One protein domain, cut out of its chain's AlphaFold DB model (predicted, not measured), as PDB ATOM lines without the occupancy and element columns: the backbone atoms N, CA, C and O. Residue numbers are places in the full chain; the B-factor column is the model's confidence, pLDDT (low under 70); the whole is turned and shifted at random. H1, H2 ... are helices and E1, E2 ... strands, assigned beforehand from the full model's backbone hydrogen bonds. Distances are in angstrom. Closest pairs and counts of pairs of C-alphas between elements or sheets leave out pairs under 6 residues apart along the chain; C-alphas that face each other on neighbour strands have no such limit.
ATOM      1  N   ALA A   3     -38.748 -18.187  -3.710       98.56
ATOM      2  CA  ALA A   3     -37.316 -18.345  -3.896       98.56
ATOM      3  C   ALA A   3     -36.608 -17.043  -3.517       98.56
ATOM      4  O   ALA A   3     -36.978 -15.999  -4.047       98.56
ATOM      5  N   ALA A   4     -35.563 -17.118  -2.690       98.06
ATOM      6  CA  ALA A   4     -34.801 -15.932  -2.296       98.06
ATOM      7  C   ALA A   4     -34.067 -15.255  -3.471       98.06
ATOM      8  O   ALA A   4     -33.655 -14.108  -3.349       98.06
ATOM      9  N   GLY A   5     -33.864 -15.964  -4.589       97.12
ATOM     10  CA  GLY A   5     -33.102 -15.505  -5.756       97.12
ATOM     11  C   GLY A   5     -31.749 -16.211  -5.907       97.12
ATOM     12  O   GLY A   5     -31.294 -16.925  -5.011       97.12
ATOM     13  N   ASN A   6     -31.135 -16.088  -7.090       96.50
ATOM     14  CA  ASN A   6     -29.943 -16.856  -7.497       96.50
ATOM     15  C   ASN A   6     -28.755 -15.956  -7.889       96.50
ATOM     16  O   ASN A   6     -27.973 -16.308  -8.778       96.50
ATOM     17  N   SER A   7     -28.646 -14.786  -7.261       93.31
ATOM     18  CA  SER A   7     -27.656 -13.759  -7.607       93.31
ATOM     19  C   SER A   7     -26.510 -13.665  -6.600       93.31
ATOM     20  O   SER A   7     -25.623 -12.836  -6.765       93.31
ATOM     21  N   ALA A   8     -26.508 -14.518  -5.571       95.38
ATOM     22  CA  ALA A   8     -25.600 -14.445  -4.430       95.38
ATOM     23  C   ALA A   8     -25.676 -13.101  -3.678       95.38
ATOM     24  O   ALA A   8     -24.697 -12.662  -3.078       95.38
ATOM     25  N   HIS A   9     -26.838 -12.441  -3.719       93.88
ATOM     26  CA  HIS A   9     -27.048 -11.147  -3.080       93.88
ATOM     27  C   HIS A   9     -27.349 -11.288  -1.586       93.88
ATOM     28  O   HIS A   9     -27.985 -12.253  -1.163       93.88
ATOM     29  N   ASP A  10     -26.932 -10.288  -0.817       94.88
ATOM     30  CA  ASP A  10     -27.339 -10.031   0.553       94.88
ATOM     31  C   ASP A  10     -28.581  -9.132   0.560       94.88
ATOM     32  O   ASP A  10     -28.533  -7.938   0.273       94.88
ATOM     33  N   LEU A  11     -29.724  -9.720   0.877       94.56
ATOM     34  CA  LEU A  11     -31.002  -9.030   0.964       94.56
ATOM     35  C   LEU A  11     -31.068  -8.085   2.175       94.56
ATOM     36  O   LEU A  11     -31.903  -7.177   2.188       94.56
ATOM     37  N   SER A  12     -30.201  -8.276   3.181       93.81
ATOM     38  CA  SER A  12     -30.123  -7.410   4.363       93.81
ATOM     39  C   SER A  12     -29.313  -6.134   4.104       93.81
ATOM     40  O   SER A  12     -29.633  -5.088   4.672       93.81
ATOM     41  N   ASP A  13     -28.361  -6.177   3.166       92.25
ATOM     42  CA  ASP A  13     -27.643  -5.006   2.655       92.25
ATOM     43  C   ASP A  13     -27.587  -4.993   1.123       92.25
ATOM     44  O   ASP A  13     -26.664  -5.503   0.478       92.25
ATOM     45  N   LYS A  14     -28.570  -4.309   0.530       89.69
ATOM     46  CA  LYS A  14     -28.663  -4.163  -0.923       89.69
ATOM     47  C   LYS A  14     -27.848  -2.995  -1.489       89.69
ATOM     48  O   LYS A  14     -27.824  -2.815  -2.704       89.69
ATOM     49  N   SER A  15     -27.181  -2.204  -0.641       86.12
ATOM     50  CA  SER A  15     -26.459  -0.986  -1.057       86.12
ATOM     51  C   SER A  15     -25.255  -1.262  -1.952       86.12
ATOM     52  O   SER A  15     -24.849  -0.419  -2.756       86.12
ATOM     53  N   SER A  16     -24.723  -2.479  -1.859       79.25
ATOM     54  CA  SER A  16     -23.650  -2.973  -2.714       79.25
ATOM     55  C   SER A  16     -24.112  -3.313  -4.141       79.25
ATOM     56  O   SER A  16     -23.266  -3.466  -5.028       79.25
ATOM     57  N   TYR A  17     -25.427  -3.373  -4.405       79.38
ATOM     58  CA  TYR A  17     -25.986  -3.723  -5.711       79.38
ATOM     59  C   TYR A  17     -26.454  -2.498  -6.490       79.38
ATOM     60  O   TYR A  17     -27.214  -1.648  -6.018       79.38
ATOM     61  N   LYS A  18     -26.023  -2.450  -7.750       79.94
ATOM     62  CA  LYS A  18     -26.517  -1.492  -8.734       79.94
ATOM     63  C   LYS A  18     -27.496  -2.202  -9.650       79.94
ATOM     64  O   LYS A  18     -27.101  -3.101 -10.389       79.94
ATOM     65  N   ASP A  19     -28.746  -1.767  -9.624       79.19
ATOM     66  CA  ASP A  19     -29.674  -2.078 -10.701       79.19
ATOM     67  C   ASP A  19     -29.314  -1.179 -11.884       79.19
ATOM     68  O   ASP A  19     -29.453   0.039 -11.813       79.19
ATOM     69  N   ALA A  20     -28.789  -1.779 -12.948       81.12
ATOM     70  CA  ALA A  20     -28.441  -1.092 -14.189       81.12
ATOM     71  C   ALA A  20     -29.225  -1.640 -15.388       81.12
ATOM     72  O   ALA A  20     -28.843  -1.391 -16.529       81.12
ATOM     73  N   THR A  21     -30.285  -2.410 -15.133       77.06
ATOM     74  CA  THR A  21     -31.050  -3.134 -16.157       77.06
ATOM     75  C   THR A  21     -32.524  -2.753 -16.184       77.06
ATOM     76  O   THR A  21     -33.240  -3.201 -17.072       77.06
ATOM     77  N   SER A  22     -32.985  -1.916 -15.252       78.38
ATOM     78  CA  SER A  22     -34.363  -1.427 -15.225       78.38
ATOM     79  C   SER A  22     -34.473   0.071 -15.566       78.38
ATOM     80  O   SER A  22     -33.547   0.848 -15.319       78.38
ATOM     81  N   PRO A  23     -35.636   0.556 -16.033       79.88
ATOM     82  CA  PRO A  23     -36.803  -0.228 -16.435       79.88
ATOM     83  C   PRO A  23     -36.508  -1.053 -17.695       79.88
ATOM     84  O   PRO A  23     -35.833  -0.574 -18.602       79.88
ATOM     85  N   ASP A  24     -36.981  -2.295 -17.734       74.56
ATOM     86  CA  ASP A  24     -36.882  -3.189 -18.896       74.56
ATOM     87  C   ASP A  24     -38.097  -3.057 -19.838       74.56
ATOM     88  O   ASP A  24     -38.202  -3.763 -20.840       74.56
ATOM     89  N   ASP A  25     -38.995  -2.114 -19.539       78.75
ATOM     90  CA  ASP A  25     -40.251  -1.864 -20.244       78.75
ATOM     91  C   ASP A  25     -40.129  -0.872 -21.416       78.75
ATOM     92  O   ASP A  25     -41.028  -0.830 -22.261       78.75
ATOM     93  N   GLN A  26     -39.031  -0.110 -21.530       67.19
ATOM     94  CA  GLN A  26     -38.773   0.787 -22.664       67.19
ATOM     95  C   GLN A  26     -37.288   0.855 -23.063       67.19
ATOM     96  O   GLN A  26     -36.500   1.562 -22.437       67.19
ATOM     97  N   PRO A  27     -36.875   0.222 -24.180       61.28
ATOM     98  CA  PRO A  27     -35.483   0.276 -24.633       61.28
ATOM     99  C   PRO A  27     -35.050   1.665 -25.141       61.28
ATOM    100  O   PRO A  27     -33.856   1.935 -25.231       61.28
ATOM    101  N   SER A  28     -35.992   2.558 -25.472       67.62
ATOM    102  CA  SER A  28     -35.709   3.885 -26.043       67.62
ATOM    103  C   SER A  28     -35.299   4.950 -25.023       67.62
ATOM    104  O   SER A  28     -34.682   5.940 -25.408       67.62
ATOM    105  N   SER A  29     -35.642   4.778 -23.745       69.06
ATOM    106  CA  SER A  29     -35.274   5.695 -22.654       69.06
ATOM    107  C   SER A  29     -33.966   5.302 -21.957       69.06
ATOM    108  O   SER A  29     -33.425   6.103 -21.195       69.06
ATOM    109  N   GLY A  30     -33.431   4.114 -22.263       76.56
ATOM    110  CA  GLY A  30     -32.229   3.564 -21.642       76.56
ATOM    111  C   GLY A  30     -32.460   3.087 -20.205       76.56
ATOM    112  O   GLY A  30     -33.410   3.484 -19.530       76.56
ATOM    113  N   PHE A  31     -31.570   2.220 -19.720       80.88
ATOM    114  CA  PHE A  31     -31.605   1.784 -18.327       80.88
ATOM    115  C   PHE A  31     -31.244   2.940 -17.395       80.88
ATOM    116  O   PHE A  31     -30.295   3.690 -17.637       80.88
ATOM    117  N   VAL A  32     -31.974   3.053 -16.291       80.81
ATOM    118  CA  VAL A  32     -31.689   4.024 -15.237       80.81
ATOM    119  C   VAL A  32     -30.942   3.297 -14.136       80.81
ATOM    120  O   VAL A  32     -31.516   2.443 -13.464       80.81
ATOM    121  N   THR A  33     -29.671   3.646 -13.920       79.94
ATOM    122  CA  THR A  33     -28.914   3.059 -12.813       79.94
ATOM    123  C   THR A  33     -29.482   3.522 -11.476       79.94
ATOM    124  O   THR A  33     -29.450   4.711 -11.157       79.94
ATOM    125  N   ARG A  34     -29.964   2.574 -10.673       79.31
ATOM    126  CA  ARG A  34     -30.450   2.797  -9.311       79.31
ATOM    127  C   ARG A  34     -29.516   2.111  -8.325       79.31
ATOM    128  O   ARG A  34     -29.058   0.992  -8.547       79.31
ATOM    129  N   THR A  35     -29.232   2.798  -7.225       80.06
ATOM    130  CA  THR A  35     -28.597   2.165  -6.066       80.06
ATOM    131  C   THR A  35     -29.713   1.620  -5.195       80.06
ATOM    132  O   THR A  35     -30.582   2.387  -4.775       80.06
ATOM    133  N   LEU A  36     -29.719   0.308  -4.980       84.44
ATOM    134  CA  LEU A  36     -30.689  -0.315  -4.088       84.44
ATOM    135  C   LEU A  36     -30.313  -0.001  -2.639       84.44
ATOM    136  O   LEU A  36     -29.167   0.304  -2.326       84.44
ATOM    137  N   ASN A  37     -31.282  -0.035  -1.738       81.81
ATOM    138  CA  ASN A  37     -31.029   0.049  -0.304       81.81
ATOM    139  C   ASN A  37     -31.960  -0.919   0.428       81.81
ATOM    140  O   ASN A  37     -32.761  -1.613  -0.198       81.81
ATOM    141  N   SER A  38     -31.851  -0.983   1.751       74.06
ATOM    142  CA  SER A  38     -32.670  -1.874   2.578       74.06
ATOM    143  C   SER A  38     -34.173  -1.565   2.544       74.06
ATOM    144  O   SER A  38     -34.958  -2.419   2.936       74.06
ATOM    145  N   GLY A  39     -34.582  -0.391   2.053       80.94
ATOM    146  CA  GLY A  39     -35.981  -0.046   1.789       80.94
ATOM    147  C   GLY A  39     -36.512  -0.546   0.441       80.94
ATOM    148  O   GLY A  39     -37.703  -0.402   0.172       80.94
ATOM    149  N   CYS A  40     -35.662  -1.115  -0.419       85.88
ATOM    150  CA  CYS A  40     -36.091  -1.823  -1.621       85.88
ATOM    151  C   CYS A  40     -36.328  -3.297  -1.280       85.88
ATOM    152  O   CYS A  40     -35.383  -4.011  -0.937       85.88
ATOM    153  N   GLU A  41     -37.573  -3.746  -1.401       89.88
ATOM    154  CA  GLU A  41     -37.932  -5.154  -1.217       89.88
ATOM    155  C   GLU A  41     -37.775  -5.927  -2.536       89.88
ATOM    156  O   GLU A  41     -38.243  -5.488  -3.589       89.88
ATOM    157  N   ASP A  42     -37.133  -7.090  -2.469       91.56
ATOM    158  CA  ASP A  42     -37.100  -8.106  -3.514       91.56
ATOM    159  C   ASP A  42     -38.432  -8.867  -3.480       91.56
ATOM    160  O   ASP A  42     -38.713  -9.704  -2.617       91.56
ATOM    161  N   ILE A  43     -39.322  -8.494  -4.394       92.69
ATOM    162  CA  ILE A  43     -40.681  -9.023  -4.466       92.69
ATOM    163  C   ILE A  43     -40.700 -10.239  -5.409       92.69
ATOM    164  O   ILE A  43     -40.164 -10.172  -6.513       92.69
ATOM    165  N   PRO A  44     -41.384 -11.342  -5.035       94.94
ATOM    166  CA  PRO A  44     -42.303 -11.460  -3.901       94.94
ATOM    167  C   PRO A  44     -41.666 -11.965  -2.606       94.94
ATOM    168  O   PRO A  44     -42.400 -12.141  -1.638       94.94
ATOM    169  N   THR A  45     -40.363 -12.258  -2.579       95.69
ATOM    170  CA  THR A  45     -39.778 -13.011  -1.462       95.69
ATOM    171  C   THR A  45     -39.852 -12.249  -0.141       95.69
ATOM    172  O   THR A  45     -40.290 -12.817   0.851       95.69
ATOM    173  N   GLU A  46     -39.573 -10.947  -0.140       95.31
ATOM    174  CA  GLU A  46     -39.579 -10.125   1.076       95.31
ATOM    175  C   GLU A  46     -40.974  -9.588   1.465       95.31
ATOM    176  O   GLU A  46     -41.101  -8.772   2.378       95.31
ATOM    177  N   LEU A  47     -42.056 -10.031   0.806       95.81
ATOM    178  CA  LEU A  47     -43.405  -9.605   1.187       95.81
ATOM    179  C   LEU A  47     -43.842 -10.220   2.533       95.81
ATOM    180  O   LEU A  47     -43.631 -11.414   2.764       95.81
ATOM    181  N   PRO A  48     -44.559  -9.466   3.393       93.44
ATOM    182  CA  PRO A  48     -45.086 -10.001   4.646       93.44
ATOM    183  C   PRO A  48     -45.925 -11.272   4.447       93.44
ATOM    184  O   PRO A  48     -46.852 -11.310   3.637       93.44
ATOM    185  N   GLY A  49     -45.613 -12.313   5.221       93.06
ATOM    186  CA  GLY A  49     -46.296 -13.611   5.167       93.06
ATOM    187  C   GLY A  49     -45.794 -14.559   4.072       93.06
ATOM    188  O   GLY A  49     -46.232 -15.711   4.024       93.06
ATOM    189  N   VAL A  50     -44.868 -14.123   3.214       97.44
ATOM    190  CA  VAL A  50     -44.147 -15.009   2.297       97.44
ATOM    191  C   VAL A  50     -42.960 -15.624   3.029       97.44
ATOM    192  O   VAL A  50     -42.216 -14.929   3.701       97.44
ATOM    193  N   VAL A  51     -42.798 -16.943   2.892       98.44
ATOM    194  CA  VAL A  51     -41.614 -17.658   3.393       98.44
ATOM    195  C   VAL A  51     -40.488 -17.540   2.366       98.44
ATOM    196  O   VAL A  51     -40.606 -18.151   1.300       98.44
ATOM    197  N   THR A  52     -39.434 -16.786   2.661       98.62
ATOM    198  CA  THR A  52     -38.217 -16.652   1.850       98.62
ATOM    199  C   THR A  52     -37.306 -17.853   2.034       98.62
ATOM    200  O   THR A  52     -36.873 -18.153   3.146       98.62
ATOM    201  N   VAL A  53     -36.992 -18.527   0.926       98.88
ATOM    202  CA  VAL A  53     -36.266 -19.800   0.940       98.88
ATOM    203  C   VAL A  53     -34.897 -19.675   0.284       98.88
ATOM    204  O   VAL A  53     -34.799 -19.409  -0.922       98.88
ATOM    205  N   SER A  54     -33.844 -19.936   1.060       98.81
ATOM    206  CA  SER A  54     -32.480 -20.095   0.546       98.81
ATOM    207  C   SER A  54     -32.215 -21.537   0.086       98.81
ATOM    208  O   SER A  54     -32.908 -22.486   0.463       98.81
ATOM    209  N   ALA A  55     -31.222 -21.712  -0.786       98.88
ATOM    210  CA  ALA A  55     -30.872 -23.006  -1.363       98.88
ATOM    211  C   ALA A  55     -29.609 -23.576  -0.724       98.88
ATOM    212  O   ALA A  55     -28.542 -22.968  -0.810       98.88
ATOM    213  N   VAL A  56     -29.701 -24.799  -0.202       98.69
ATOM    214  CA  VAL A  56     -28.544 -25.557   0.288       98.69
ATOM    215  C   VAL A  56     -28.180 -26.712  -0.637       98.69
ATOM    216  O   VAL A  56     -28.972 -27.187  -1.463       98.69
ATOM    217  N   THR A  57     -26.933 -27.147  -0.511       98.31
ATOM    218  CA  THR A  57     -26.396 -28.339  -1.155       98.31
ATOM    219  C   THR A  57     -26.683 -29.599  -0.343       98.31
ATOM    220  O   THR A  57     -27.143 -29.537   0.793       98.31
ATOM    221  N   ARG A  58     -26.371 -30.772  -0.909       96.50
ATOM    222  CA  ARG A  58     -26.513 -32.061  -0.208       96.50
ATOM    223  C   ARG A  58     -25.672 -32.150   1.073       96.50
ATOM    224  O   ARG A  58     -25.978 -32.966   1.927       96.50
ATOM    225  N   THR A  59     -24.614 -31.348   1.200       96.06
ATOM    226  CA  THR A  59     -23.760 -31.319   2.396       96.06
ATOM    227  C   THR A  59     -24.192 -30.258   3.409       96.06
ATOM    228  O   THR A  59     -23.438 -29.980   4.331       96.06
ATOM    229  N   GLY A  60     -25.340 -29.602   3.209       96.75
ATOM    230  CA  GLY A  60     -25.819 -28.515   4.072       96.75
ATOM    231  C   GLY A  60     -25.173 -27.154   3.800       96.75
ATOM    232  O   GLY A  60     -25.681 -26.138   4.256       96.75
ATOM    233  N   ALA A  61     -24.107 -27.071   2.997       98.00
ATOM    234  CA  ALA A  61     -23.517 -25.782   2.621       98.00
ATOM    235  C   ALA A  61     -24.507 -24.951   1.786       98.00
ATOM    236  O   ALA A  61     -25.173 -25.510   0.908       98.00
ATOM    237  N   LEU A  62     -24.568 -23.634   2.006       98.62
ATOM    238  CA  LEU A  62     -25.336 -22.723   1.149       98.62
ATOM    239  C   LEU A  62     -24.841 -22.837  -0.302       98.62
ATOM    240  O   LEU A  62     -23.640 -22.771  -0.558       98.62
ATOM    241  N   ALA A  63     -25.749 -23.010  -1.263       98.38
ATOM    242  CA  ALA A  63     -25.388 -23.039  -2.676       98.38
ATOM    243  C   ALA A  63     -24.814 -21.678  -3.096       98.38
ATOM    244  O   ALA A  63     -25.384 -20.643  -2.752       98.38
ATOM    245  N   TYR A  64     -23.726 -21.665  -3.877       97.38
ATOM    246  CA  TYR A  64     -22.950 -20.433  -4.120       97.38
ATOM    247  C   TYR A  64     -23.790 -19.274  -4.687       97.38
ATOM    248  O   TYR A  64     -23.500 -18.107  -4.432       97.38
ATOM    249  N   PHE A  65     -24.832 -19.598  -5.461       97.31
ATOM    250  CA  PHE A  65     -25.729 -18.640  -6.103       97.31
ATOM    251  C   PHE A  65     -26.860 -18.151  -5.191       97.31
ATOM    252  O   PHE A  65     -27.526 -17.187  -5.547       97.31
ATOM    253  N   SER A  66     -27.144 -18.814  -4.067       98.31
ATOM    254  CA  SER A  66     -28.317 -18.487  -3.253       98.31
ATOM    255  C   SER A  66     -28.199 -17.069  -2.715       98.31
ATOM    256  O   SER A  66     -27.172 -16.706  -2.130       98.31
ATOM    257  N   ASN A  67     -29.256 -16.277  -2.872       97.38
ATOM    258  CA  ASN A  67     -29.397 -15.069  -2.072       97.38
ATOM    259  C   ASN A  67     -29.473 -15.445  -0.582       97.38
ATOM    260  O   ASN A  67     -29.803 -16.584  -0.225       97.38
ATOM    261  N   ARG A  68     -29.084 -14.490   0.258       97.38
ATOM    262  CA  ARG A  68     -28.862 -14.613   1.704       97.38
ATOM    263  C   ARG A  68     -29.231 -13.297   2.387       97.38
ATOM    264  O   ARG A  68     -29.517 -12.329   1.697       97.38
ATOM    265  N   GLY A  69     -29.198 -13.242   3.707       96.31
ATOM    266  CA  GLY A  69     -29.345 -11.996   4.460       96.31
ATOM    267  C   GLY A  69     -29.939 -12.235   5.839       96.31
ATOM    268  O   GLY A  69     -30.918 -12.971   5.979       96.31
ATOM    269  N   LEU A  70     -29.333 -11.628   6.862       97.00
ATOM    270  CA  LEU A  70     -29.799 -11.766   8.240       97.00
ATOM    271  C   LEU A  70     -31.178 -11.106   8.387       97.00
ATOM    272  O   LEU A  70     -31.371  -9.976   7.938       97.00
ATOM    273  N   GLY A  71     -32.136 -11.829   8.969       95.88
ATOM    274  CA  GLY A  71     -33.530 -11.387   9.085       95.88
ATOM    275  C   GLY A  71     -34.290 -11.307   7.753       95.88
ATOM    276  O   GLY A  71     -35.362 -10.706   7.702       95.88
ATOM    277  N   LYS A  72     -33.734 -11.857   6.662       96.44
ATOM    278  CA  LYS A  72     -34.371 -11.895   5.331       96.44
ATOM    279  C   LYS A  72     -34.665 -13.309   4.845       96.44
ATOM    280  O   LYS A  72     -35.664 -13.512   4.164       96.44
ATOM    281  N   ILE A  73     -33.810 -14.275   5.176       98.31
ATOM    282  CA  ILE A  73     -34.090 -15.696   4.945       98.31
ATOM    283  C   ILE A  73     -34.937 -16.222   6.099       98.31
ATOM    284  O   ILE A  73     -34.571 -16.030   7.251       98.31
ATOM    285  N   ASP A  74     -36.037 -16.907   5.788       98.50
ATOM    286  CA  ASP A  74     -36.866 -17.549   6.810       98.50
ATOM    287  C   ASP A  74     -36.372 -18.952   7.132       98.50
ATOM    288  O   ASP A  74     -36.236 -19.310   8.294       98.50
ATOM    289  N   VAL A  75     -36.127 -19.744   6.087       98.81
ATOM    290  CA  VAL A  75     -35.650 -21.126   6.182       98.81
ATOM    291  C   VAL A  75     -34.811 -21.484   4.957       98.81
ATOM    292  O   VAL A  75     -34.990 -20.938   3.862       98.81
ATOM    293  N   ALA A  76     -33.934 -22.462   5.116       98.81
ATOM    294  CA  ALA A  76     -33.213 -23.110   4.034       98.81
ATOM    295  C   ALA A  76     -33.890 -24.411   3.588       98.81
ATOM    296  O   ALA A  76     -34.537 -25.111   4.366       98.81
ATOM    297  N   ALA A  77     -33.691 -24.785   2.323       98.88
ATOM    298  CA  ALA A  77     -34.091 -26.096   1.822       98.88
ATOM    299  C   ALA A  77     -33.173 -26.602   0.693       98.88
ATOM    300  O   ALA A  77     -32.456 -25.809   0.067       98.88
ATOM    301  N   PRO A  78     -33.177 -27.916   0.389       98.69
ATOM    302  CA  PRO A  78     -32.377 -28.474  -0.697       98.69
ATOM    303  C   PRO A  78     -32.681 -27.808  -2.045       98.69
ATOM    304  O   PRO A  78     -33.778 -27.924  -2.585       98.69
ATOM    305  N   GLY A  79     -31.688 -27.124  -2.617       98.62
ATOM    306  CA  GLY A  79     -31.842 -26.379  -3.872       98.62
ATOM    307  C   GLY A  79     -30.741 -26.629  -4.899       98.62
ATOM    308  O   GLY A  79     -30.816 -26.115  -6.014       98.62
ATOM    309  N   ARG A  80     -29.717 -27.423  -4.570       98.12
ATOM    310  CA  ARG A  80     -28.633 -27.785  -5.496       98.12
ATOM    311  C   ARG A  80     -28.780 -29.216  -5.998       98.12
ATOM    312  O   ARG A  80     -28.881 -30.146  -5.205       98.12
ATOM    313  N   SER A  81     -28.671 -29.393  -7.313       97.94
ATOM    314  CA  SER A  81     -28.691 -30.700  -7.977       97.94
ATOM    315  C   SER A  81     -29.924 -31.538  -7.616       97.94
ATOM    316  O   SER A  81     -29.811 -32.715  -7.272       97.94
ATOM    317  N   ILE A  82     -31.100 -30.917  -7.713       98.44
ATOM    318  CA  ILE A  82     -32.400 -31.524  -7.428       98.44
ATOM    319  C   ILE A  82     -32.940 -32.184  -8.695       98.44
ATOM    320  O   ILE A  82     -33.110 -31.526  -9.724       98.44
ATOM    321  N   LEU A  83     -33.200 -33.488  -8.614       97.56
ATOM    322  CA  LEU A  83     -33.838 -34.263  -9.673       97.56
ATOM    323  C   LEU A  83     -35.349 -34.021  -9.638       97.56
ATOM    324  O   LEU A  83     -35.975 -34.182  -8.595       97.56
ATOM    325  N   SER A  84     -35.938 -33.656 -10.773       96.56
ATOM    326  CA  SER A  84     -37.391 -33.524 -10.906       96.56
ATOM    327  C   SER A  84     -37.843 -33.839 -12.330       96.56
ATOM    328  O   SER A  84     -37.021 -34.101 -13.212       96.56
ATOM    329  N   THR A  85     -39.151 -33.840 -12.557       96.06
ATOM    330  CA  THR A  85     -39.741 -34.031 -13.880       96.06
ATOM    331  C   THR A  85     -39.470 -32.823 -14.777       96.06
ATOM    332  O   THR A  85     -39.420 -31.672 -14.334       96.06
ATOM    333  N   VAL A  86     -39.272 -33.081 -16.068       95.44
ATOM    334  CA  VAL A  86     -39.107 -32.048 -17.093       95.44
ATOM    335  C   VAL A  86     -39.996 -32.356 -18.290       95.44
ATOM    336  O   VAL A  86     -40.212 -33.512 -18.642       95.44
ATOM    337  N   VAL A  87     -40.500 -31.306 -18.942       93.50
ATOM    338  CA  VAL A  87     -41.385 -31.442 -20.115       93.50
ATOM    339  C   VAL A  87     -40.660 -32.106 -21.287       93.50
ATOM    340  O   VAL A  87     -41.259 -32.861 -22.049       93.50
ATOM    341  N   ALA A  88     -39.355 -31.855 -21.428       91.06
ATOM    342  CA  ALA A  88     -38.550 -32.471 -22.473       91.06
ATOM    343  C   ALA A  88     -38.581 -34.002 -22.339       91.06
ATOM    344  O   ALA A  88     -38.127 -34.559 -21.339       91.06
ATOM    345  N   ASN A  89     -39.106 -34.667 -23.370       90.25
ATOM    346  CA  ASN A  89     -39.191 -36.124 -23.485       90.25
ATOM    347  C   ASN A  89     -39.945 -36.829 -22.337       90.25
ATOM    348  O   ASN A  89     -39.681 -38.005 -22.098       90.25
ATOM    349  N   ASN A  90     -40.850 -36.142 -21.619       89.88
ATOM    350  CA  ASN A  90     -41.516 -36.667 -20.412       89.88
ATOM    351  C   ASN A  90     -40.527 -37.288 -19.407       89.88
ATOM    352  O   ASN A  90     -40.792 -38.327 -18.800       89.88
ATOM    353  N   GLY A  91     -39.343 -36.684 -19.300       95.38
ATOM    354  CA  GLY A  91     -38.216 -37.258 -18.586       95.38
ATOM    355  C   GLY A  91     -37.992 -36.658 -17.206       95.38
ATOM    356  O   GLY A  91     -38.794 -35.896 -16.662       95.38
ATOM    357  N   TYR A  92     -36.818 -36.981 -16.673       96.56
ATOM    358  CA  TYR A  92     -36.276 -36.376 -15.467       96.56
ATOM    359  C   TYR A  92     -35.059 -35.526 -15.812       96.56
ATOM    360  O   TYR A  92     -34.290 -35.843 -16.719       96.56
ATOM    361  N   GLY A  93     -34.881 -34.442 -15.068       96.56
ATOM    362  CA  GLY A  93     -33.740 -33.555 -15.198       96.56
ATOM    363  C   GLY A  93     -33.298 -33.034 -13.843       96.56
ATOM    364  O   GLY A  93     -34.111 -32.795 -12.950       96.56
ATOM    365  N   THR A  94     -31.992 -32.838 -13.706       97.31
ATOM    366  CA  THR A  94     -31.397 -32.259 -12.506       97.31
ATOM    367  C   THR A  94     -31.237 -30.756 -12.693       97.31
ATOM    368  O   THR A  94     -30.569 -30.310 -13.626       97.31
ATOM    369  N   LYS A  95     -31.844 -29.964 -11.808       97.31
ATOM    370  CA  LYS A  95     -31.756 -28.498 -11.808       97.31
ATOM    371  C   LYS A  95     -31.283 -27.978 -10.455       97.31
ATOM    372  O   LYS A  95     -31.286 -28.694  -9.459       97.31
ATOM    373  N   SER A  96     -30.824 -26.732 -10.445       98.31
ATOM    374  CA  SER A  96     -30.364 -26.046  -9.239       98.31
ATOM    375  C   SER A  96     -30.928 -24.636  -9.199       98.31
ATOM    376  O   SER A  96     -30.997 -23.978 -10.237       98.31
ATOM    377  N   GLY A  97     -31.311 -24.189  -8.013       98.25
ATOM    378  CA  GLY A  97     -31.842 -22.858  -7.765       98.25
ATOM    379  C   GLY A  97     -32.585 -22.798  -6.436       98.25
ATOM    380  O   GLY A  97     -33.095 -23.807  -5.951       98.25
ATOM    381  N   THR A  98     -32.742 -21.598  -5.890       98.56
ATOM    382  CA  THR A  98     -33.735 -21.330  -4.839       98.56
ATOM    383  C   THR A  98     -35.145 -21.685  -5.308       98.56
ATOM    384  O   THR A  98     -35.931 -22.200  -4.525       98.56
ATOM    385  N   SER A  99     -35.429 -21.602  -6.613       97.69
ATOM    386  CA  SER A  99     -36.658 -22.140  -7.222       97.69
ATOM    387  C   SER A  99     -36.846 -23.653  -7.043       97.69
ATOM    388  O   SER A  99     -37.975 -24.122  -7.142       97.69
ATOM    389  N   MET A 100     -35.778 -24.422  -6.798       98.50
ATOM    390  CA  MET A 100     -35.847 -25.851  -6.454       98.50
ATOM    391  C   MET A 100     -35.897 -26.080  -4.935       98.50
ATOM    392  O   MET A 100     -36.420 -27.102  -4.499       98.50
ATOM    393  N   ALA A 101     -35.430 -25.123  -4.132       98.81
ATOM    394  CA  ALA A 101     -35.586 -25.137  -2.680       98.81
ATOM    395  C   ALA A 101     -37.037 -24.835  -2.265       98.81
ATOM    396  O   ALA A 101     -37.635 -25.584  -1.494       98.81
ATOM    397  N   SER A 102     -37.657 -23.806  -2.848       98.56
ATOM    398  CA  SER A 102     -39.040 -23.399  -2.557       98.56
ATOM    399  C   SER A 102     -40.088 -24.524  -2.611       98.56
ATOM    400  O   SER A 102     -40.929 -24.562  -1.710       98.56
ATOM    401  N   PRO A 103     -40.095 -25.452  -3.594       98.50
ATOM    402  CA  PRO A 103     -41.056 -26.554  -3.607       98.50
ATOM    403  C   PRO A 103     -40.854 -27.570  -2.476       98.50
ATOM    404  O   PRO A 103     -41.840 -28.176  -2.067       98.50
ATOM    405  N   HIS A 104     -39.646 -27.727  -1.915       98.75
ATOM    406  CA  HIS A 104     -39.462 -28.544  -0.707       98.75
ATOM    407  C   HIS A 104     -40.208 -27.917   0.475       98.75
ATOM    408  O   HIS A 104     -41.007 -28.587   1.121       98.75
ATOM    409  N   VAL A 105     -40.045 -26.607   0.688       98.75
ATOM    410  CA  VAL A 105     -40.760 -25.866   1.743       98.75
ATOM    411  C   VAL A 105     -42.271 -25.874   1.516       98.75
ATOM    412  O   VAL A 105     -43.043 -26.044   2.456       98.75
ATOM    413  N   ALA A 106     -42.720 -25.735   0.265       98.50
ATOM    414  CA  ALA A 106     -44.135 -25.861  -0.071       98.50
ATOM    415  C   ALA A 106     -44.682 -27.265   0.255       98.50
ATOM    416  O   ALA A 106     -45.800 -27.374   0.752       98.50
ATOM    417  N   GLY A 107     -43.893 -28.318   0.023       98.50
ATOM    418  CA  GLY A 107     -44.223 -29.689   0.411       98.50
ATOM    419  C   GLY A 107     -44.350 -29.858   1.925       98.50
ATOM    420  O   GLY A 107     -45.345 -30.407   2.387       98.50
ATOM    421  N   VAL A 108     -43.406 -29.317   2.700       98.62
ATOM    422  CA  VAL A 108     -43.462 -29.323   4.174       98.62
ATOM    423  C   VAL A 108     -44.707 -28.589   4.683       98.62
ATOM    424  O   VAL A 108     -45.461 -29.130   5.485       98.62
ATOM    425  N   LEU A 109     -45.008 -27.402   4.149       98.38
ATOM    426  CA  LEU A 109     -46.235 -26.668   4.486       98.38
ATOM    427  C   LEU A 109     -47.510 -27.445   4.113       98.38
ATOM    428  O   LEU A 109     -48.506 -27.379   4.834       98.38
ATOM    429  N   ALA A 110     -47.500 -28.189   3.004       98.38
ATOM    430  CA  ALA A 110     -48.619 -29.047   2.619       98.38
ATOM    431  C   ALA A 110     -48.803 -30.221   3.596       98.38
ATOM    432  O   ALA A 110     -49.939 -30.529   3.960       98.38
ATOM    433  N   LEU A 111     -47.708 -30.828   4.068       98.44
ATOM    434  CA  LEU A 111     -47.736 -31.846   5.120       98.44
ATOM    435  C   LEU A 111     -48.324 -31.275   6.416       98.44
ATOM    436  O   LEU A 111     -49.314 -31.822   6.903       98.44
ATOM    437  N   MET A 112     -47.836 -30.120   6.885       98.12
ATOM    438  CA  MET A 112     -48.399 -29.426   8.053       98.12
ATOM    439  C   MET A 112     -49.901 -29.169   7.895       98.12
ATOM    440  O   MET A 112     -50.687 -29.431   8.803       98.12
ATOM    441  N   LYS A 113     -50.337 -28.688   6.724       97.94
ATOM    442  CA  LYS A 113     -51.758 -28.425   6.460       97.94
ATOM    443  C   LYS A 113     -52.603 -29.699   6.455       97.94
ATOM    444  O   LYS A 113     -53.782 -29.633   6.803       97.94
ATOM    445  N   SER A 114     -52.024 -30.837   6.071       98.19
ATOM    446  CA  SER A 114     -52.720 -32.126   6.048       98.19
ATOM    447  C   SER A 114     -53.029 -32.650   7.455       98.19
ATOM    448  O   SER A 114     -54.137 -33.134   7.686       98.19
ATOM    449  N   VAL A 115     -52.103 -32.484   8.405       98.00
ATOM    450  CA  VAL A 115     -52.284 -32.896   9.809       98.00
ATOM    451  C   VAL A 115     -52.960 -31.816  10.660       98.00
ATOM    452  O   VAL A 115     -53.627 -32.123  11.649       98.00
ATOM    453  N   HIS A 116     -52.895 -30.551  10.230       97.38
ATOM    454  CA  HIS A 116     -53.553 -29.421  10.884       97.38
ATOM    455  C   HIS A 116     -54.468 -28.620   9.932       97.38
ATOM    456  O   HIS A 116     -54.203 -27.448   9.632       97.38
ATOM    457  N   PRO A 117     -55.616 -29.180   9.497       97.88
ATOM    458  CA  PRO A 117     -56.503 -28.528   8.529       97.88
ATOM    459  C   PRO A 117     -57.045 -27.167   8.982       97.88
ATOM    460  O   PRO A 117     -57.352 -26.319   8.144       97.88
ATOM    461  N   ALA A 118     -57.138 -26.925  10.292       98.12
ATOM    462  CA  ALA A 118     -57.630 -25.671  10.861       98.12
ATOM    463  C   ALA A 118     -56.558 -24.573  10.987       98.12
ATOM    464  O   ALA A 118     -56.909 -23.425  11.254       98.12
ATOM    465  N   TRP A 119     -55.269 -24.883  10.796       97.69
ATOM    466  CA  TRP A 119     -54.221 -23.871  10.924       97.69
ATOM    467  C   TRP A 119     -54.332 -22.795   9.847       97.69
ATOM    468  O   TRP A 119     -54.524 -23.068   8.654       97.69
ATOM    469  N   THR A 120     -54.184 -21.553  10.294       97.75
ATOM    470  CA  THR A 120     -54.047 -20.376   9.439       97.75
ATOM    471  C   THR A 120     -52.658 -20.340   8.789       97.75
ATOM    472  O   THR A 120     -51.719 -20.944   9.312       97.75
ATOM    473  N   PRO A 121     -52.474 -19.597   7.681       96.00
ATOM    474  CA  PRO A 121     -51.149 -19.385   7.096       96.00
ATOM    475  C   PRO A 121     -50.116 -18.866   8.100       96.00
ATOM    476  O   PRO A 121     -49.005 -19.378   8.139       96.00
ATOM    477  N   ALA A 122     -50.497 -17.922   8.967       96.94
ATOM    478  CA  ALA A 122     -49.605 -17.380   9.990       96.94
ATOM    479  C   ALA A 122     -49.148 -18.449  11.000       96.94
ATOM    480  O   ALA A 122     -47.968 -18.507  11.331       96.94
ATOM    481  N   GLN A 123     -50.057 -19.327  11.444       97.69
ATOM    482  CA  GLN A 123     -49.705 -20.444  12.330       97.69
ATOM    483  C   GLN A 123     -48.770 -21.444  11.645       97.69
ATOM    484  O   GLN A 123     -47.801 -21.872  12.261       97.69
ATOM    485  N   MET A 124     -49.022 -21.775  10.373       97.38
ATOM    486  CA  MET A 124     -48.141 -22.664   9.608       97.38
ATOM    487  C   MET A 124     -46.741 -22.071   9.439       97.38
ATOM    488  O   MET A 124     -45.764 -22.773   9.646       97.38
ATOM    489  N   VAL A 125     -46.628 -20.781   9.104       97.12
ATOM    490  CA  VAL A 125     -45.324 -20.111   8.949       97.12
ATOM    491  C   VAL A 125     -44.573 -20.039  10.277       97.12
ATOM    492  O   VAL A 125     -43.390 -20.359  10.320       97.12
ATOM    493  N   ALA A 126     -45.253 -19.671  11.366       97.12
ATOM    494  CA  ALA A 126     -44.637 -19.630  12.690       97.12
ATOM    495  C   ALA A 126     -44.144 -21.016  13.132       97.12
ATOM    496  O   ALA A 126     -43.038 -21.143  13.649       97.12
ATOM    497  N   LYS A 127     -44.945 -22.061  12.894       97.69
ATOM    498  CA  LYS A 127     -44.572 -23.435  13.232       97.69
ATOM    499  C   LYS A 127     -43.438 -23.962  12.351       97.69
ATOM    500  O   LYS A 127     -42.535 -24.586  12.889       97.69
ATOM    501  N   LEU A 128     -43.457 -23.668  11.049       98.06
ATOM    502  CA  LEU A 128     -42.383 -24.008  10.110       98.06
ATOM    503  C   LEU A 128     -41.036 -23.464  10.577       98.06
ATOM    504  O   LEU A 128     -40.070 -24.214  10.591       98.06
ATOM    505  N   ARG A 129     -40.980 -22.183  10.960       97.25
ATOM    506  CA  ARG A 129     -39.756 -21.565  11.484       97.25
ATOM    507  C   ARG A 129     -39.296 -22.247  12.774       97.25
ATOM    508  O   ARG A 129     -38.150 -22.642  12.874       97.25
ATOM    509  N   ALA A 130     -40.215 -22.475  13.712       97.19
ATOM    510  CA  ALA A 130     -39.900 -23.078  15.009       97.19
ATOM    511  C   ALA A 130     -39.510 -24.571  14.966       97.19
ATOM    512  O   ALA A 130     -39.061 -25.096  15.979       97.19
ATOM    513  N   GLN A 131     -39.766 -25.266  13.854       96.88
ATOM    514  CA  GLN A 131     -39.427 -26.680  13.638       96.88
ATOM    515  C   GLN A 131     -38.339 -26.868  12.580       96.88
ATOM    516  O   GLN A 131     -38.061 -27.991  12.179       96.88
ATOM    517  N   ALA A 132     -37.776 -25.781  12.054       98.00
ATOM    518  CA  ALA A 132     -36.626 -25.907  11.186       98.00
ATOM    519  C   ALA A 132     -35.427 -26.387  12.018       98.00
ATOM    520  O   ALA A 132     -35.252 -25.992  13.170       98.00
ATOM    521  N   ASP A 133     -34.605 -27.249  11.428       98.00
ATOM    522  CA  ASP A 133     -33.380 -27.721  12.055       98.00
ATOM    523  C   ASP A 133     -32.355 -26.585  12.069       98.00
ATOM    524  O   ASP A 133     -31.806 -26.217  11.019       98.00
ATOM    525  N   ASP A 134     -32.083 -26.048  13.260       97.69
ATOM    526  CA  ASP A 134     -31.035 -25.059  13.502       97.69
ATOM    527  C   ASP A 134     -29.728 -25.479  12.820       97.69
ATOM    528  O   ASP A 134     -29.156 -26.543  13.086       97.69
ATOM    529  N   HIS A 135     -29.202 -24.607  11.962       97.44
ATOM    530  CA  HIS A 135     -27.967 -24.878  11.241       97.44
ATOM    531  C   HIS A 135     -26.967 -23.760  11.485       97.44
ATOM    532  O   HIS A 135     -27.143 -22.629  11.032       97.44
ATOM    533  N   ALA A 136     -25.871 -24.098  12.169       96.69
ATOM    534  CA  ALA A 136     -24.801 -23.154  12.452       96.69
ATOM    535  C   ALA A 136     -24.254 -22.547  11.156       96.69
ATOM    536  O   ALA A 136     -24.192 -23.217  10.118       96.69
ATOM    537  N   CYS A 137     -23.785 -21.303  11.233       96.56
ATOM    538  CA  CYS A 137     -23.064 -20.700  10.126       96.56
ATOM    539  C   CYS A 137     -21.920 -21.607   9.659       96.56
ATOM    540  O   CYS A 137     -21.067 -22.037  10.437       96.56
ATOM    541  N   ALA A 138     -21.913 -21.872   8.358       93.50
ATOM    542  CA  ALA A 138     -20.951 -22.725   7.687       93.50
ATOM    543  C   ALA A 138     -20.436 -22.029   6.427       93.50
ATOM    544  O   ALA A 138     -21.039 -21.079   5.921       93.50
ATOM    545  N   ALA A 139     -19.311 -22.518   5.907       94.06
ATOM    546  CA  ALA A 139     -18.806 -22.063   4.621       94.06
ATOM    547  C   ALA A 139     -19.830 -22.364   3.513       94.06
ATOM    548  O   ALA A 139     -20.393 -23.461   3.446       94.06
ATOM    549  N   GLN A 140     -20.054 -21.391   2.626       95.88
ATOM    550  CA  GLN A 140     -20.834 -21.614   1.409       95.88
ATOM    551  C   GLN A 140     -20.103 -22.573   0.456       95.88
ATOM    552  O   GLN A 140     -18.890 -22.778   0.541       95.88
ATOM    553  N   GLU A 141     -20.843 -23.139  -0.491       97.31
ATOM    554  CA  GLU A 141     -20.274 -23.875  -1.614       97.31
ATOM    555  C   GLU A 141     -19.280 -22.997  -2.388       97.31
ATOM    556  O   GLU A 141     -19.573 -21.845  -2.711       97.31
ATOM    557  N   VAL A 142     -18.121 -23.562  -2.740       96.44
ATOM    558  CA  VAL A 142     -17.109 -22.865  -3.543       96.44
ATOM    559  C   VAL A 142     -17.703 -22.486  -4.911       96.44
ATOM    560  O   VAL A 142     -18.125 -23.378  -5.657       96.44
ATOM    561  N   PRO A 143     -17.734 -21.190  -5.277       95.75
ATOM    562  CA  PRO A 143     -18.234 -20.764  -6.577       95.75
ATOM    563  C   PRO A 143     -17.386 -21.332  -7.727       95.75
ATOM    564  O   PRO A 143     -16.162 -21.431  -7.603       95.75
ATOM    565  N   PRO A 144     -17.993 -21.668  -8.879       93.94
ATOM    566  CA  PRO A 144     -17.228 -22.021 -10.069       93.94
ATOM    567  C   PRO A 144     -16.414 -20.811 -10.574       93.94
ATOM    568  O   PRO A 144     -16.785 -19.664 -10.306       93.94
ATOM    569  N   PRO A 145     -15.337 -21.033 -11.353       95.12
ATOM    570  CA  PRO A 145     -14.521 -19.951 -11.900       95.12
ATOM    571  C   PRO A 145     -15.354 -18.878 -12.615       95.12
ATOM    572  O   PRO A 145     -16.250 -19.190 -13.399       95.12
ATOM    573  N   GLY A 146     -15.056 -17.604 -12.341       90.31
ATOM    574  CA  GLY A 146     -15.771 -16.460 -12.922       90.31
ATOM    575  C   GLY A 146     -17.110 -16.125 -12.253       90.31
ATOM    576  O   GLY A 146     -17.804 -15.218 -12.710       90.31
ATOM    577  N   ARG A 147     -17.485 -16.821 -11.174       89.44
ATOM    578  CA  ARG A 147     -18.596 -16.441 -10.295       89.44
ATOM    579  C   ARG A 147     -18.052 -16.005  -8.941       89.44
ATOM    580  O   ARG A 147     -17.132 -16.617  -8.410       89.44
ATOM    581  N   THR A 148     -18.647 -14.965  -8.377       84.12
ATOM    582  CA  THR A 148     -18.410 -14.556  -6.994       84.12
ATOM    583  C   THR A 148     -19.468 -15.184  -6.096       84.12
ATOM    584  O   THR A 148     -20.635 -15.281  -6.479       84.12
ATOM    585  N   GLY A 149     -19.058 -15.616  -4.906       85.75
ATOM    586  CA  GLY A 149     -19.998 -15.810  -3.806       85.75
ATOM    587  C   GLY A 149     -20.411 -14.450  -3.247       85.75
ATOM    588  O   GLY A 149     -19.726 -13.449  -3.462       85.75
ATOM    589  N   GLY A 150     -21.534 -14.413  -2.543       91.38
ATOM    590  CA  GLY A 150     -21.899 -13.281  -1.693       91.38
ATOM    591  C   GLY A 150     -21.154 -13.322  -0.354       91.38
ATOM    592  O   GLY A 150     -20.280 -14.181  -0.176       91.38
ATOM    593  N   PRO A 151     -21.522 -12.447   0.599       94.50
ATOM    594  CA  PRO A 151     -20.895 -12.408   1.917       94.50
ATOM    595  C   PRO A 151     -21.016 -13.739   2.667       94.50
ATOM    596  O   PRO A 151     -21.888 -14.569   2.368       94.50
ATOM    597  N   ASP A 152     -20.111 -13.914   3.631       96.56
ATOM    598  CA  ASP A 152     -20.094 -15.043   4.556       96.56
ATOM    599  C   ASP A 152     -21.294 -15.013   5.508       96.56
ATOM    600  O   ASP A 152     -21.962 -13.990   5.692       96.56
ATOM    601  N   CYS A 153     -21.574 -16.165   6.112       98.06
ATOM    602  CA  CYS A 153     -22.683 -16.314   7.039       98.06
ATOM    603  C   CYS A 153     -22.474 -15.464   8.297       98.06
ATOM    604  O   CYS A 153     -21.373 -15.397   8.845       98.06
ATOM    605  N   SER A 154     -23.552 -14.851   8.772       97.88
ATOM    606  CA  SER A 154     -23.585 -14.025   9.975       97.88
ATOM    607  C   SER A 154     -24.865 -14.291  10.765       97.88
ATOM    608  O   SER A 154     -25.893 -14.629  10.182       97.88
ATOM    609  N   GLY A 155     -24.806 -14.128  12.087       97.75
ATOM    610  CA  GLY A 155     -25.925 -14.390  12.998       97.75
ATOM    611  C   GLY A 155     -25.710 -15.615  13.901       97.75
ATOM    612  O   GLY A 155     -24.734 -16.350  13.725       97.75
ATOM    613  N   PRO A 156     -26.562 -15.792  14.927       96.94
ATOM    614  CA  PRO A 156     -26.532 -16.945  15.829       96.94
ATOM    615  C   PRO A 156     -26.935 -18.275  15.161       96.94
ATOM    616  O   PRO A 156     -27.399 -18.320  14.027       96.94
ATOM    617  N   LEU A 157     -26.777 -19.383  15.898       96.81
ATOM    618  CA  LEU A 157     -27.222 -20.724  15.484       96.81
ATOM    619  C   LEU A 157     -28.715 -20.764  15.117       96.81
ATOM    620  O   LEU A 157     -29.068 -21.383  14.121       96.81
ATOM    621  N   THR A 158     -29.537 -20.079  15.910       95.88
ATOM    622  CA  THR A 158     -31.003 -20.096  15.826       95.88
ATOM    623  C   THR A 158     -31.564 -19.188  14.737       95.88
ATOM    624  O   THR A 158     -32.711 -19.328  14.363       95.88
ATOM    625  N   GLU A 159     -30.795 -18.204  14.265       97.50
ATOM    626  CA  GLU A 159     -31.226 -17.323  13.179       97.50
ATOM    627  C   GLU A 159     -29.998 -16.727  12.487       97.50
ATOM    628  O   GLU A 159     -29.288 -15.902  13.063       97.50
ATOM    629  N   ASN A 160     -29.718 -17.118  11.247       98.50
ATOM    630  CA  ASN A 160     -28.569 -16.578  10.520       98.50
ATOM    631  C   ASN A 160     -28.856 -16.257   9.057       98.50
ATOM    632  O   ASN A 160     -29.869 -16.638   8.478       98.50
ATOM    633  N   SER A 161     -27.923 -15.540   8.436       98.31
ATOM    634  CA  SER A 161     -28.086 -15.007   7.089       98.31
ATOM    635  C   SER A 161     -28.183 -16.070   5.994       98.31
ATOM    636  O   SER A 161     -28.649 -15.756   4.899       98.31
ATOM    637  N   PHE A 162     -27.751 -17.309   6.245       98.56
ATOM    638  CA  PHE A 162     -27.784 -18.387   5.252       98.56
ATOM    639  C   PHE A 162     -29.023 -19.258   5.406       98.56
ATOM    640  O   PHE A 162     -29.659 -19.599   4.406       98.56
ATOM    641  N   TYR A 163     -29.340 -19.624   6.643       98.69
ATOM    642  CA  TYR A 163     -30.331 -20.641   6.964       98.69
ATOM    643  C   TYR A 163     -31.627 -20.057   7.527       98.69
ATOM    644  O   TYR A 163     -32.600 -20.790   7.640       98.69
ATOM    645  N   GLY A 164     -31.676 -18.755   7.829       98.44
ATOM    646  CA  GLY A 164     -32.780 -18.201   8.606       98.44
ATOM    647  C   GLY A 164     -32.861 -18.937   9.935       98.44
ATOM    648  O   GLY A 164     -31.829 -19.131  10.576       98.44
ATOM    649  N   GLU A 165     -34.052 -19.419  10.264       98.12
ATOM    650  CA  GLU A 165     -34.355 -20.208  11.466       98.12
ATOM    651  C   GLU A 165     -33.940 -21.687  11.331       98.12
ATOM    652  O   GLU A 165     -34.158 -22.475  12.238       98.12
ATOM    653  N   GLY A 166     -33.367 -22.103  10.193       98.44
ATOM    654  CA  GLY A 166     -32.852 -23.461  10.001       98.44
ATOM    655  C   GLY A 166     -33.203 -24.090   8.654       98.44
ATOM    656  O   GLY A 166     -33.758 -23.464   7.749       98.44
ATOM    657  N   VAL A 167     -32.870 -25.370   8.500       98.50
ATOM    658  CA  VAL A 167     -33.252 -26.174   7.329       98.50
ATOM    659  C   VAL A 167     -34.617 -26.810   7.580       98.50
ATOM    660  O   VAL A 167     -34.851 -27.372   8.639       98.50
ATOM    661  N   VAL A 168     -35.535 -26.743   6.614       98.12
ATOM    662  CA  VAL A 168     -36.881 -27.316   6.797       98.12
ATOM    663  C   VAL A 168     -36.853 -28.816   7.108       98.12
ATOM    664  O   VAL A 168     -36.242 -29.586   6.364       98.12
ATOM    665  N   ASP A 169     -37.608 -29.223   8.130       97.88
ATOM    666  CA  ASP A 169     -37.812 -30.624   8.495       97.88
ATOM    667  C   ASP A 169     -39.246 -31.086   8.171       97.88
ATOM    668  O   ASP A 169     -40.250 -30.535   8.628       97.88
TER     669      ASP A 169
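This is residues 3 to 169 of the 175 residues of a protein of Dermatophilaceae bacterium (UniProt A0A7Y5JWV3). What is the main picture? With little regular structure, strands E1 and E2 lie side by side near the middle, H1 packs on them, H2 touches H1, and the hairpin of E3 and E4 is set off from this core. What is printed? The 167 residues, class mixed, hold E1, E2 (parallel), E3, E4 (antiparallel), H1 and H2, in that order; named elements hold 47. It is compact, radius of gyration of the C-alphas 16.9 A, spanning 53 by 44 by 33 A.

What pairs? E1, residues 52 to 56, and E2, residues 75 to 78, have N 56 and O 77 2.9 A apart. Hairpin E3, residues 82 to 86, and E4, residues 91 to 95, has N 82 and O 95 2.8 A apart. Where are the helices? The closest C-alphas of E2 and H1, residues 98 to 115, are those of Ala 77 and Ala 101, 4.8 A apart. H1 touches H2, residues 121 to 130, with residues 109 to 113 alone, the closest C-alphas being Leu 109 and Met 124, 6.8 A, only just about perpendicular at 72 degrees. O i to N i+4 pairs are within hydrogen-bond range throughout H2 and in 12 of 14 in H1.

Where does E1 begin? C-alpha 52 is at (-38.217, -16.652, 1.850). Where does H2 end? C-alpha 130 is at (-39.900, -23.078, 15.009). How long is H1? It is 26.3 A.

What is farthest apart? The C-alphas of Ser 28 and Val 115, 54.0 A. Is it whole? The printed part has no cut, E1 to E2 is a long link, and residues 26 to 29 are under 70 in pLDDT.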